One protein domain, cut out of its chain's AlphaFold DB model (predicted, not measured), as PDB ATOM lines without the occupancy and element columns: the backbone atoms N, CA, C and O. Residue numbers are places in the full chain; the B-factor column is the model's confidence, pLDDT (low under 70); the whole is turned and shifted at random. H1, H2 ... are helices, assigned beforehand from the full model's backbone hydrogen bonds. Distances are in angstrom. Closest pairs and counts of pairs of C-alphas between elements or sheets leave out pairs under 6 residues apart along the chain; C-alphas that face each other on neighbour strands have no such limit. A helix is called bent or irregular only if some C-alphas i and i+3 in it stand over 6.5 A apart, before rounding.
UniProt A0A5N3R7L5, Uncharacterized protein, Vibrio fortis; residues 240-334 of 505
ATOM      1  N   ALA A 240       9.687  54.784  39.725       93.75
ATOM      2  CA  ALA A 240      10.677  54.559  40.778       93.75
ATOM      3  C   ALA A 240      11.506  55.824  41.044       93.75
ATOM      4  O   ALA A 240      11.644  56.230  42.194       93.75
ATOM      5  N   LEU A 241      11.967  56.489  39.977       94.81
ATOM      6  CA  LEU A 241      12.670  57.766  40.089       94.81
ATOM      7  C   LEU A 241      11.775  58.848  40.705       94.81
ATOM      8  O   LEU A 241      12.225  59.601  41.561       94.81
ATOM      9  N   TYR A 242      10.502  58.927  40.305       96.00
ATOM     10  CA  TYR A 242       9.572  59.883  40.909       96.00
ATOM     11  C   TYR A 242       9.420  59.664  42.417       96.00
ATOM     12  O   TYR A 242       9.499  60.621  43.182       96.00
ATOM     13  N   GLU A 243       9.217  58.417  42.849       95.25
ATOM     14  CA  GLU A 243       9.071  58.081  44.268       95.25
ATOM     15  C   GLU A 243      10.342  58.424  45.056       95.25
ATOM     16  O   GLU A 243      10.245  59.066  46.103       95.25
ATOM     17  N   GLU A 244      11.519  58.100  44.515       96.56
ATOM     18  CA  GLU A 244      12.818  58.473  45.081       96.56
ATOM     19  C   GLU A 244      12.958  59.997  45.243       96.56
ATOM     20  O   GLU A 244      13.151  60.491  46.354       96.56
ATOM     21  N   LEU A 245      12.788  60.760  44.158       96.38
ATOM     22  CA  LEU A 245      12.931  62.219  44.171       96.38
ATOM     23  C   LEU A 245      11.871  62.906  45.046       96.38
ATOM     24  O   LEU A 245      12.136  63.958  45.635       96.38
ATOM     25  N   SER A 246      10.666  62.335  45.143       95.06
ATOM     26  CA  SER A 246       9.584  62.863  45.983       95.06
ATOM     27  C   SER A 246       9.876  62.738  47.481       95.06
ATOM     28  O   SER A 246       9.355  63.528  48.266       95.06
ATOM     29  N   ALA A 247      10.722  61.778  47.870       95.88
ATOM     30  CA  ALA A 247      11.152  61.571  49.249       95.88
ATOM     31  C   ALA A 247      12.358  62.445  49.646       95.88
ATOM     32  O   ALA A 247      12.622  62.595  50.837       95.88
ATOM     33  N   MET A 248      13.068  63.023  48.670       96.50
ATOM     34  CA  MET A 248      14.182  63.947  48.896       96.50
ATOM     35  C   MET A 248      13.699  65.328  49.353       96.50
ATOM     36  O   MET A 248      12.635  65.809  48.940       96.50
ATOM     37  N   THR A 249      14.535  65.999  50.144       94.25
ATOM     38  CA  THR A 249      14.409  67.436  50.421       94.25
ATOM     39  C   THR A 249      14.600  68.267  49.144       94.25
ATOM     40  O   THR A 249      15.068  67.772  48.116       94.25
ATOM     41  N   VAL A 250      14.227  69.551  49.191       92.44
ATOM     42  CA  VAL A 250      14.399  70.471  48.051       92.44
ATOM     43  C   VAL A 250      15.873  70.577  47.652       92.44
ATOM     44  O   VAL A 250      16.189  70.440  46.472       92.44
ATOM     45  N   GLU A 251      16.769  70.747  48.626       94.19
ATOM     46  CA  GLU A 251      18.213  70.851  48.393       94.19
ATOM     47  C   GLU A 251      18.788  69.571  47.765       94.19
ATOM     48  O   GLU A 251      19.447  69.633  46.726       94.19
ATOM     49  N   GLU A 252      18.484  68.398  48.331       95.75
ATOM     50  CA  GLU A 252      18.933  67.105  47.792       95.75
ATOM     51  C   GLU A 252      18.456  66.897  46.353       95.75
ATOM     52  O   GLU A 252      19.217  66.443  45.496       95.75
ATOM     53  N   ARG A 253      17.206  67.276  46.061       96.06
ATOM     54  CA  ARG A 253      16.635  67.161  44.719       96.06
ATOM     55  C   ARG A 253      17.318  68.102  43.724       96.06
ATOM     56  O   ARG A 253      17.551  67.697  42.586       96.06
ATOM     57  N   LEU A 254      17.661  69.328  44.134       95.38
ATOM     58  CA  LEU A 254      18.421  70.278  43.311       95.38
ATOM     59  C   LEU A 254      19.827  69.752  43.000       95.38
ATOM     60  O   LEU A 254      20.242  69.762  41.842       95.38
ATOM     61  N   ILE A 255      20.529  69.238  44.015       95.56
ATOM     62  CA  ILE A 255      21.846  68.595  43.883       95.56
ATOM     63  C   ILE A 255      21.767  67.424  42.900       95.56
ATOM     64  O   ILE A 255      22.560  67.351  41.958       95.56
ATOM     65  N   HIS A 256      20.779  66.543  43.075       96.75
ATOM     66  CA  HIS A 256      20.579  65.386  42.210       96.75
ATOM     67  C   HIS A 256      20.306  65.803  40.759       96.75
ATOM     68  O   HIS A 256      20.901  65.253  39.831       96.75
ATOM     69  N   TYR A 257      19.443  66.803  40.552       96.19
ATOM     70  CA  TYR A 257      19.131  67.314  39.220       96.19
ATOM     71  C   TYR A 257      20.347  67.962  38.551       96.19
ATOM     72  O   TYR A 257      20.647  67.636  37.406       96.19
ATOM     73  N   ARG A 258      21.103  68.809  39.257       95.75
ATOM     74  CA  ARG A 258      22.345  69.401  38.736       95.75
ATOM     75  C   ARG A 258      23.342  68.324  38.316       95.75
ATOM     76  O   ARG A 258      23.879  68.386  37.210       95.75
ATOM     77  N   ASP A 259      23.579  67.337  39.177       95.50
ATOM     78  CA  ASP A 259      24.525  66.253  38.903       95.50
ATOM     79  C   ASP A 259      24.077  65.399  37.715       95.50
ATOM     80  O   ASP A 259      24.913  64.909  36.952       95.50
ATOM     81  N   TYR A 260      22.766  65.221  37.548       94.25
ATOM     82  CA  TYR A 260      22.176  64.592  36.375       94.25
ATOM     83  C   TYR A 260      22.421  65.437  35.114       94.25
ATOM     84  O   TYR A 260      23.079  64.949  34.195       94.25
ATOM     85  N   ILE A 261      22.020  66.714  35.097       91.75
ATOM     86  CA  ILE A 261      22.230  67.631  33.960       91.75
ATOM     87  C   ILE A 261      23.707  67.696  33.548       91.75
ATOM     88  O   ILE A 261      24.019  67.633  32.359       91.75
ATOM     89  N   ALA A 262      24.634  67.742  34.507       89.38
ATOM     90  CA  ALA A 262      26.071  67.770  34.239       89.38
ATOM     91  C   ALA A 262      26.590  66.502  33.524       89.38
ATOM     92  O   ALA A 262      27.560  66.575  32.762       89.38
ATOM     93  N   LYS A 263      25.957  65.343  33.752       88.50
ATOM     94  CA  LYS A 263      26.335  64.050  33.153       88.50
ATOM     95  C   LYS A 263      25.739  63.833  31.769       88.50
ATOM     96  O   LYS A 263      26.348  63.118  30.972       88.50
ATOM     97  N   ILE A 264      24.588  64.434  31.484       83.75
ATOM     98  CA  ILE A 264      23.912  64.305  30.197       83.75
ATOM     99  C   ILE A 264      24.814  64.877  29.095       83.75
ATOM    100  O   ILE A 264      25.056  66.086  29.000       83.75
ATOM    101  N   LYS A 265      25.329  63.984  28.250       70.69
ATOM    102  CA  LYS A 265      26.053  64.324  27.026       70.69
ATOM    103  C   LYS A 265      25.149  63.984  25.862       70.69
ATOM    104  O   LYS A 265      24.820  62.818  25.671       70.69
ATOM    105  N   LEU A 266      24.766  64.992  25.098       66.44
ATOM    106  CA  LEU A 266      23.896  64.802  23.945       66.44
ATOM    107  C   LEU A 266      24.604  65.263  22.682       66.44
ATOM    108  O   LEU A 266      25.465  66.134  22.756       66.44
ATOM    109  N   ALA A 267      24.298  64.646  21.543       56.34
ATOM    110  CA  ALA A 267      24.918  65.020  20.281       56.34
ATOM    111  C   ALA A 267      24.355  66.365  19.808       56.34
ATOM    112  O   ALA A 267      23.146  66.511  19.644       56.34
ATOM    113  N   ASP A 268      25.241  67.323  19.553       55.03
ATOM    114  CA  ASP A 268      24.917  68.605  18.921       55.03
ATOM    115  C   ASP A 268      24.993  68.513  17.383       55.03
ATOM    116  O   ASP A 268      25.263  69.494  16.697       55.03
ATOM    117  N   GLU A 269      24.817  67.306  16.838       49.75
ATOM    118  CA  GLU A 269      25.022  67.011  15.422       49.75
ATOM    119  C   GLU A 269      23.850  67.497  14.557       49.75
ATOM    120  O   GLU A 269      22.681  67.301  14.891       49.75
ATOM    121  N   ASP A 270      24.170  68.062  13.387       48.25
ATOM    122  CA  ASP A 270      23.197  68.499  12.373       48.25
ATOM    123  C   ASP A 270      22.374  67.336  11.772       48.25
ATOM    124  O   ASP A 270      21.318  67.561  11.179       48.25
ATOM    125  N   VAL A 271      22.849  66.087  11.895       52.66
ATOM    126  CA  VAL A 271      22.176  64.873  11.401       52.66
ATOM    127  C   VAL A 271      22.154  63.810  12.497       52.66
ATOM    128  O   VAL A 271      23.130  63.107  12.728       52.66
ATOM    129  N   GLU A 272      21.009  63.667  13.158       59.53
ATOM    130  CA  GLU A 272      20.833  62.750  14.286       59.53
ATOM    131  C   GLU A 272      20.658  61.280  13.843       59.53
ATOM    132  O   GLU A 272      19.795  60.953  13.020       59.53
ATOM    133  N   SER A 273      21.450  60.368  14.422       68.69
ATOM    134  CA  SER A 273      21.257  58.918  14.271       68.69
ATOM    135  C   SER A 273      20.024  58.422  15.046       68.69
ATOM    136  O   SER A 273      19.592  59.049  16.011       68.69
ATOM    137  N   TYR A 274      19.458  57.269  14.672       70.62
ATOM    138  CA  TYR A 274      18.311  56.696  15.394       70.62
ATOM    139  C   TYR A 274      18.623  56.411  16.874       70.62
ATOM    140  O   TYR A 274      17.819  56.745  17.740       70.62
ATOM    141  N   ASP A 275      19.799  55.855  17.174       77.06
ATOM    142  CA  ASP A 275      20.198  55.530  18.550       77.06
ATOM    143  C   ASP A 275      20.364  56.797  19.399       77.06
ATOM    144  O   ASP A 275      19.950  56.835  20.558       77.06
ATOM    145  N   THR A 276      20.900  57.863  18.795       74.12
ATOM    146  CA  THR A 276      20.985  59.191  19.413       74.12
ATOM    147  C   THR A 276      19.595  59.736  19.736       74.12
ATOM    148  O   THR A 276      19.369  60.198  20.854       74.12
ATOM    149  N   ALA A 277      18.646  59.620  18.800       73.06
ATOM    150  CA  ALA A 277      17.270  60.049  19.019       73.06
ATOM    151  C   ALA A 277      16.612  59.265  20.164       73.06
ATOM    152  O   ALA A 277      15.974  59.864  21.022       73.06
ATOM    153  N   ILE A 278      16.798  57.943  20.236       77.62
ATOM    154  CA  ILE A 278      16.240  57.121  21.321       77.62
ATOM    155  C   ILE A 278      16.826  57.513  22.680       77.62
ATOM    156  O   ILE A 278      16.063  57.713  23.624       77.62
ATOM    157  N   ALA A 279      18.150  57.678  22.775       79.75
ATOM    158  CA  ALA A 279      18.790  58.162  23.997       79.75
ATOM    159  C   ALA A 279      18.207  59.518  24.421       79.75
ATOM    160  O   ALA A 279      17.887  59.726  25.588       79.75
ATOM    161  N   TRP A 280      17.970  60.404  23.454       79.25
ATOM    162  CA  TRP A 280      17.359  61.698  23.703       79.25
ATOM    163  C   TRP A 280      15.934  61.597  24.275       79.25
ATOM    164  O   TRP A 280      15.603  62.309  25.223       79.25
ATOM    165  N   LEU A 281      15.088  60.698  23.755       80.12
ATOM    166  CA  LEU A 281      13.732  60.493  24.287       80.12
ATOM    167  C   LEU A 281      13.756  60.008  25.747       80.12
ATOM    168  O   LEU A 281      12.879  60.392  26.521       80.12
ATOM    169  N   GLU A 282      14.743  59.196  26.137       84.06
ATOM    170  CA  GLU A 282      14.907  58.740  27.525       84.06
ATOM    171  C   GLU A 282      15.361  59.866  28.466       84.06
ATOM    172  O   GLU A 282      14.849  59.979  29.587       84.06
ATOM    173  N   GLU A 283      16.242  60.762  28.006       88.56
ATOM    174  CA  GLU A 283      16.603  61.945  28.793       88.56
ATOM    175  C   GLU A 283      15.405  62.894  28.966       88.56
ATOM    176  O   GLU A 283      15.166  63.380  30.070       88.56
ATOM    177  N   ILE A 284      14.581  63.101  27.925       86.81
ATOM    178  CA  ILE A 284      13.356  63.913  28.051       86.81
ATOM    179  C   ILE A 284      12.418  63.323  29.108       86.81
ATOM    180  O   ILE A 284      11.907  64.064  29.950       86.81
ATOM    181  N   LYS A 285      12.187  62.002  29.092       88.38
ATOM    182  CA  LYS A 285      11.333  61.339  30.094       88.38
ATOM    183  C   LYS A 285      11.845  61.588  31.505       88.38
ATOM    184  O   LYS A 285      11.054  61.852  32.404       88.38
ATOM    185  N   THR A 286      13.160  61.517  31.687       92.38
ATOM    186  CA  THR A 286      13.806  61.734  32.979       92.38
ATOM    187  C   THR A 286      13.653  63.187  33.433       92.38
ATOM    188  O   THR A 286      13.188  63.419  34.548       92.38
ATOM    189  N   VAL A 287      13.929  64.170  32.566       92.31
ATOM    190  CA  VAL A 287      13.695  65.600  32.853       92.31
ATOM    191  C   VAL A 287      12.224  65.875  33.184       92.31
ATOM    192  O   VAL A 287      11.937  66.600  34.132       92.31
ATOM    193  N   ALA A 288      11.282  65.237  32.486       92.00
ATOM    194  CA  ALA A 288       9.855  65.372  32.765       92.00
ATOM    195  C   ALA A 288       9.451  64.878  34.169       92.00
ATOM    196  O   ALA A 288       8.531  65.435  34.767       92.00
ATOM    197  N   VAL A 289      10.153  63.892  34.747       95.00
ATOM    198  CA  VAL A 289       9.938  63.499  36.154       95.00
ATOM    199  C   VAL A 289      10.311  64.638  37.109       95.00
ATOM    200  O   VAL A 289       9.562  64.911  38.047       95.00
ATOM    201  N   TYR A 290      11.421  65.340  36.863       94.69
ATOM    202  CA  TYR A 290      11.796  66.520  37.656       94.69
ATOM    203  C   TYR A 290      10.776  67.657  37.500       94.69
ATOM    204  O   TYR A 290      10.430  68.303  38.491       94.69
ATOM    205  N   SER A 291      10.235  67.839  36.293       91.75
ATOM    206  CA  SER A 291       9.188  68.828  35.998       91.75
ATOM    207  C   SER A 291       7.914  68.618  36.812       91.75
ATOM    208  O   SER A 291       7.326  69.594  37.279       91.75
ATOM    209  N   LEU A 292       7.512  67.360  37.039       91.81
ATOM    210  CA  LEU A 292       6.367  67.018  37.896       91.81
ATOM    211  C   LEU A 292       6.582  67.354  39.375       91.81
ATOM    212  O   LEU A 292       5.615  67.483  40.122       91.81
ATOM    213  N   LEU A 293       7.839  67.450  39.810       92.50
ATOM    214  CA  LEU A 293       8.228  67.814  41.174       92.50
ATOM    215  C   LEU A 293       8.630  69.290  41.287       92.50
ATOM    216  O   LEU A 293       9.244  69.681  42.283       92.50
ATOM    217  N   ASP A 294       8.303  70.086  40.264       88.94
ATOM    218  CA  ASP A 294       8.520  71.530  40.188       88.94
ATOM    219  C   ASP A 294       9.972  71.975  40.386       88.94
ATOM    220  O   ASP A 294      10.225  73.113  40.800       88.94
ATOM    221  N   VAL A 295      10.928  71.103  40.051       91.75
ATOM    222  CA  VAL A 295      12.354  71.426  40.122       91.75
ATOM    223  C   VAL A 295      12.661  72.578  39.156       91.75
ATOM    224  O   VAL A 295      12.276  72.491  37.987       91.75
ATOM    225  N   PRO A 296      13.332  73.655  39.597       88.19
ATOM    226  CA  PRO A 296      13.654  74.809  38.756       88.19
ATOM    227  C   PRO A 296      14.276  74.436  37.403       88.19
ATOM    228  O   PRO A 296      15.046  73.476  37.305       88.19
ATOM    229  N   TYR A 297      13.921  75.184  36.354       86.56
ATOM    230  CA  TYR A 297      14.361  75.023  34.958       86.56
ATOM    231  C   TYR A 297      13.922  73.738  34.236       86.56
ATOM    232  O   TYR A 297      13.970  73.696  33.007       86.56
ATOM    233  N   SER A 298      13.474  72.691  34.939       89.12
ATOM    234  CA  SER A 298      13.091  71.412  34.315       89.12
ATOM    235  C   SER A 298      11.885  71.541  33.375       89.12
ATOM    236  O   SER A 298      11.963  71.110  32.224       89.12
ATOM    237  N   ARG A 299      10.813  72.228  33.800       85.00
ATOM    238  CA  ARG A 299       9.620  72.490  32.966       85.00
ATOM    239  C   ARG A 299       9.957  73.284  31.708       85.00
ATOM    240  O   ARG A 299       9.434  72.981  30.641       85.00
ATOM    241  N   THR A 300      10.860  74.251  31.830       80.38
ATOM    242  CA  THR A 300      11.349  75.068  30.712       80.38
ATOM    243  C   THR A 300      12.264  74.270  29.774       80.38
ATOM    244  O   THR A 300      12.288  74.512  28.568       80.38
ATOM    245  N   LEU A 301      12.969  73.261  30.297       83.69
ATOM    246  CA  LEU A 301      13.890  72.426  29.532       83.69
ATOM    247  C   LEU A 301      13.197  71.339  28.688       83.69
ATOM    248  O   LEU A 301      13.617  71.101  27.556       83.69
ATOM    249  N   VAL A 302      12.136  70.688  29.183       83.12
ATOM    250  CA  VAL A 302      11.407  69.643  28.426       83.12
ATOM    251  C   VAL A 302      10.994  70.080  27.005       83.12
ATOM    252  O   VAL A 302      11.296  69.348  26.055       83.12
ATOM    253  N   PRO A 303      10.337  71.243  26.792       76.88
ATOM    254  CA  PRO A 303       9.914  71.651  25.455       76.88
ATOM    255  C   PRO A 303      11.112  71.975  24.551       76.88
ATOM    256  O   PRO A 303      11.073  71.667  23.361       76.88
ATOM    257  N   TYR A 304      12.211  72.495  25.108       77.38
ATOM    258  CA  TYR A 304      13.469  72.670  24.378       77.38
ATOM    259  C   TYR A 304      14.046  71.355  23.901       77.38
ATOM    260  O   TYR A 304      14.392  71.221  22.723       77.38
ATOM    261  N   MET A 305      14.104  70.370  24.795       78.06
ATOM    262  CA  MET A 305      14.661  69.086  24.432       78.06
ATOM    263  C   MET A 305      13.845  68.424  23.328       78.06
ATOM    264  O   MET A 305      14.398  67.790  22.436       78.06
ATOM    265  N   ARG A 306      12.533  68.638  23.302       73.44
ATOM    266  CA  ARG A 306      11.709  68.177  22.188       73.44
ATOM    267  C   ARG A 306      12.062  68.838  20.846       73.44
ATOM    268  O   ARG A 306      11.980  68.174  19.819       73.44
ATOM    269  N   TYR A 307      12.434  70.118  20.844       62.91
ATOM    270  CA  TYR A 307      12.501  70.947  19.635       62.91
ATOM    271  C   TYR A 307      13.874  70.929  18.923       62.91
ATOM    272  O   TYR A 307      13.948  70.925  17.693       62.91
ATOM    273  N   LYS A 308      14.995  70.933  19.656       61.38
ATOM    274  CA  LYS A 308      16.323  71.273  19.094       61.38
ATOM    275  C   LYS A 308      17.177  70.039  18.741       61.38
ATOM    276  O   LYS A 308      17.390  69.271  19.662       61.38
ATOM    277  N   PRO A 309      17.780  69.861  17.538       50.84
ATOM    278  CA  PRO A 309      17.642  70.594  16.276       50.84
ATOM    279  C   PRO A 309      17.059  69.708  15.171       50.84
ATOM    280  O   PRO A 309      17.795  68.977  14.521       50.84
ATOM    281  N   GLY A 310      15.754  69.785  14.909       49.28
ATOM    282  CA  GLY A 310      15.205  69.375  13.604       49.28
ATOM    283  C   GLY A 310      15.514  67.944  13.139       49.28
ATOM    284  O   GLY A 310      15.479  67.676  11.937       49.28
ATOM    285  N   GLY A 311      15.826  67.023  14.058       46.72
ATOM    286  CA  GLY A 311      15.983  65.614  13.731       46.72
ATOM    287  C   GLY A 311      14.696  65.113  13.084       46.72
ATOM    288  O   GLY A 311      13.604  65.462  13.526       46.72
ATOM    289  N   LYS A 312      14.802  64.269  12.054       49.97
ATOM    290  CA  LYS A 312      13.655  63.651  11.355       49.97
ATOM    291  C   LYS A 312      12.615  63.023  12.310       49.97
ATOM    292  O   LYS A 312      11.476  62.803  11.914       49.97
ATOM    293  N   TYR A 313      13.022  62.718  13.542       51.00
ATOM    294  CA  TYR A 313      12.234  62.082  14.597       51.00
ATOM    295  C   TYR A 313      11.672  63.051  15.654       51.00
ATOM    296  O   TYR A 313      11.000  62.607  16.582       51.00
ATOM    297  N   ARG A 314      11.955  64.355  15.565       58.72
ATOM    298  CA  ARG A 314      11.557  65.343  16.574       58.72
ATOM    299  C   ARG A 314      10.282  66.053  16.130       58.72
ATOM    300  O   ARG A 314      10.266  66.792  15.153       58.72
ATOM    301  N   HIS A 315       9.197  65.765  16.843       56.31
ATOM    302  CA  HIS A 315       7.860  66.263  16.539       56.31
ATOM    303  C   HIS A 315       7.620  67.640  17.165       56.31
ATOM    304  O   HIS A 315       7.636  67.774  18.393       56.31
ATOM    305  N   GLU A 316       7.303  68.632  16.333       62.47
ATOM    306  CA  GLU A 316       6.666  69.875  16.768       62.47
ATOM    307  C   GLU A 316       5.249  69.553  17.246       62.47
ATOM    308  O   GLU A 316       4.402  69.124  16.466       62.47
ATOM    309  N   ALA A 317       4.985  69.712  18.541       70.06
ATOM    310  CA  ALA A 317       3.664  69.447  19.087       70.06
ATOM    311  C   ALA A 317       3.122  70.649  19.847       70.06
ATOM    312  O   ALA A 317       3.873  71.396  20.482       70.06
ATOM    313  N   LEU A 318       1.796  70.781  19.817       77.19
ATOM    314  CA  LEU A 318       1.068  71.896  20.410       77.19
ATOM    315  C   LEU A 318       1.420  72.110  21.890       77.19
ATOM    316  O   LEU A 318       1.557  73.254  22.299       77.19
ATOM    317  N   LEU A 319       1.622  71.050  22.691       79.25
ATOM    318  CA  LEU A 319       1.923  71.203  24.124       79.25
ATOM    319  C   LEU A 319       3.278  71.869  24.350       79.25
ATOM    320  O   LEU A 319       3.402  72.748  25.195       79.25
ATOM    321  N   ALA A 320       4.287  71.477  23.571       75.75
ATOM    322  CA  ALA A 320       5.612  72.074  23.669       75.75
ATOM    323  C   ALA A 320       5.580  73.545  23.233       75.75
ATOM    324  O   ALA A 320       6.156  74.398  23.902       75.75
ATOM    325  N   GLN A 321       4.847  73.858  22.158       76.00
ATOM    326  CA  GLN A 321       4.619  75.239  21.724       76.00
ATOM    327  C   GLN A 321       3.843  76.048  22.780       76.00
ATOM    328  O   GLN A 321       4.168  77.207  23.034       76.00
ATOM    329  N   TYR A 322       2.855  75.441  23.442       80.94
ATOM    330  CA  TYR A 322       2.101  76.066  24.527       80.94
ATOM    331  C   TYR A 322       3.016  76.371  25.716       80.94
ATOM    332  O   TYR A 322       3.067  77.505  26.180       80.94
ATOM    333  N   TRP A 323       3.830  75.411  26.159       78.94
ATOM    334  CA  TRP A 323       4.816  75.636  27.219       78.94
ATOM    335  C   TRP A 323       5.849  76.704  26.860       78.94
ATOM    336  O   TRP A 323       6.297  77.428  27.743       78.94
ATOM    337  N   PHE A 324       6.194  76.870  25.580       74.69
ATOM    338  CA  PHE A 324       7.057  77.957  25.109       74.69
ATOM    339  C   PHE A 324       6.383  79.323  24.988       74.69
ATOM    340  O   PHE A 324       7.090  80.325  24.943       74.69
ATOM    341  N   THR A 325       5.053  79.387  24.978       72.31
ATOM    342  CA  THR A 325       4.304  80.646  24.837       72.31
ATOM    343  C   THR A 325       3.498  81.037  26.081       72.31
ATOM    344  O   THR A 325       3.031  82.168  26.155       72.31
ATOM    345  N   SER A 326       3.321  80.140  27.057       75.44
ATOM    346  CA  SER A 326       2.587  80.365  28.316       75.44
ATOM    347  C   SER A 326       3.445  81.000  29.409       75.44
ATOM    348  O   SER A 326       4.475  80.442  29.784       75.44
ATOM    349  N   ASP A 327       3.035  82.152  29.935       72.69
ATOM    350  CA  ASP A 327       3.769  82.845  31.003       72.69
ATOM    351  C   ASP A 327       3.519  82.245  32.395       72.69
ATOM    352  O   ASP A 327       4.352  82.405  33.283       72.69
ATOM    353  N   ASP A 328       2.447  81.465  32.572       71.31
ATOM    354  CA  ASP A 328       2.074  80.837  33.853       71.31
ATOM    355  C   ASP A 328       3.116  79.826  34.373       71.31
ATOM    356  O   ASP A 328       3.026  79.341  35.504       71.31
ATOM    357  N   HIS A 329       4.105  79.472  33.551       69.12
ATOM    358  CA  HIS A 329       5.194  78.563  33.908       69.12
ATOM    359  C   HIS A 329       6.503  79.269  34.274       69.12
ATOM    360  O   HIS A 329       7.444  78.596  34.682       69.12
ATOM    361  N   ILE A 330       6.570  80.594  34.151       71.81
ATOM    362  CA  ILE A 330       7.767  81.375  34.458       71.81
ATOM    363  C   ILE A 330       7.721  81.810  35.920       71.81
ATOM    364  O   ILE A 330       6.835  82.563  36.323       71.81
ATOM    365  N   LYS A 331       8.682  81.335  36.720       72.12
ATOM    366  CA  LYS A 331       8.730  81.629  38.160       72.12
ATOM    367  C   LYS A 331       9.495  82.904  38.497       72.12
ATOM    368  O   LYS A 331       9.168  83.560  39.484       72.12
ATOM    369  N   ASP A 332      10.487  83.251  37.687       77.94
ATOM    370  CA  ASP A 332      11.345  84.413  37.887       77.94
ATOM    371  C   ASP A 332      11.968  84.902  36.568       77.94
ATOM    372  O   ASP A 332      11.798  84.304  35.500       77.94
ATOM    373  N   ASP A 333      12.675  86.028  36.658       77.56
ATOM    374  CA  ASP A 333      13.350  86.655  35.525       77.56
ATOM    375  C   ASP A 333      14.452  85.753  34.936       77.56
ATOM    376  O   ASP A 333      14.649  85.750  33.722       77.56
ATOM    377  N   ASP A 334      15.146  84.947  35.743       76.00
ATOM    378  CA  ASP A 334      16.215  84.071  35.255       76.00
ATOM    379  C   ASP A 334      15.646  82.898  34.442       76.00
ATOM    380  O   ASP A 334      16.168  82.568  33.376       76.00
TER     381      ASP A 334
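This is residues 240 to 334 of the 505 residues of an uncharacterized protein of Vibrio fortis (UniProt A0A5N3R7L5). A helical hairpin of H3 and H4 makes the core, with H4 folded back along the longest helix, H3. The shorter H1 packs on residues 289 to 290 of H3, near that helix's end, H2 runs nearly antiparallel to H3 at 11 degrees, offset to its side and without firm contact, and H5 packs at a steep tilt on H4 and is apart from H3. The printed part has 95 residues with five named helices, H1 to H5 in that order, and no named strand; the class is all helix. It is compact, with a radius of gyration of the C-alphas of 14.1 A, and spans 40 by 29 by 23 A.

H1, residues 240 to 247, and H2, residues 250 to 263, are close but not clearly touching. Their closest C-alphas, of Leu 245 and Arg 253, are 6.2 A apart, and they run opposite ways at a tilt of 38 degrees, only just steep. H3, residues 274 to 292, touches H1 with residues 289 to 290 alone; the closest C-alphas, of Tyr 242 and Val 289, are 6.0 A apart, at a shallow tilt of 28 degrees, the same way. H2 and H3 are close but not clearly touching, with the C-alphas of Tyr 257 and Tyr 290 closest at 7.5 A, opposite ways at a shallow tilt of 11 degrees. H4, residues 298 to 307, forms a helical hairpin with H3: they touch, closest at the C-alphas of Ser 291 and Arg 299, 4.8 A, and run opposite ways at a shallow tilt of 24 degrees. H5, residues 318 to 325, touches H4 at a steep tilt of 58 degrees, opposite ways, with the C-alphas of Pro 303 and Ala 320 closest at 4.7 A. H1 and H2 are each apart from H4 and H5, and H3 is apart from H5. In H1, H2, H3 and H5 every O i to N i+4 pair is within hydrogen-bond range; in H4 4 of 6 are.

H1 begins at C-alpha 240, (10.677, 54.559, 40.778). H2 is 20.1 A long from first to last C-alpha, H3 27.5 A and H4 14.7 A. H3 begins at C-alpha 274, (18.311, 56.696, 15.394). H4 is neither bent nor irregular, but only just: C-alphas 300 and 303 are 6.4 A apart. H5 ends at C-alpha 325, (4.304, 80.646, 24.837).

The C-alphas farthest apart, of Thr 249 and Val 271, are 39.9 A apart. The printed part has no cut. The links H1 to H2 and H3 to H4 are tight, and those from H2 to H3 and from H4 to H5 are short. The mean pLDDT of the printed part is 79.6; residues 266 to 273, 307 to 316 and 329 are under 70.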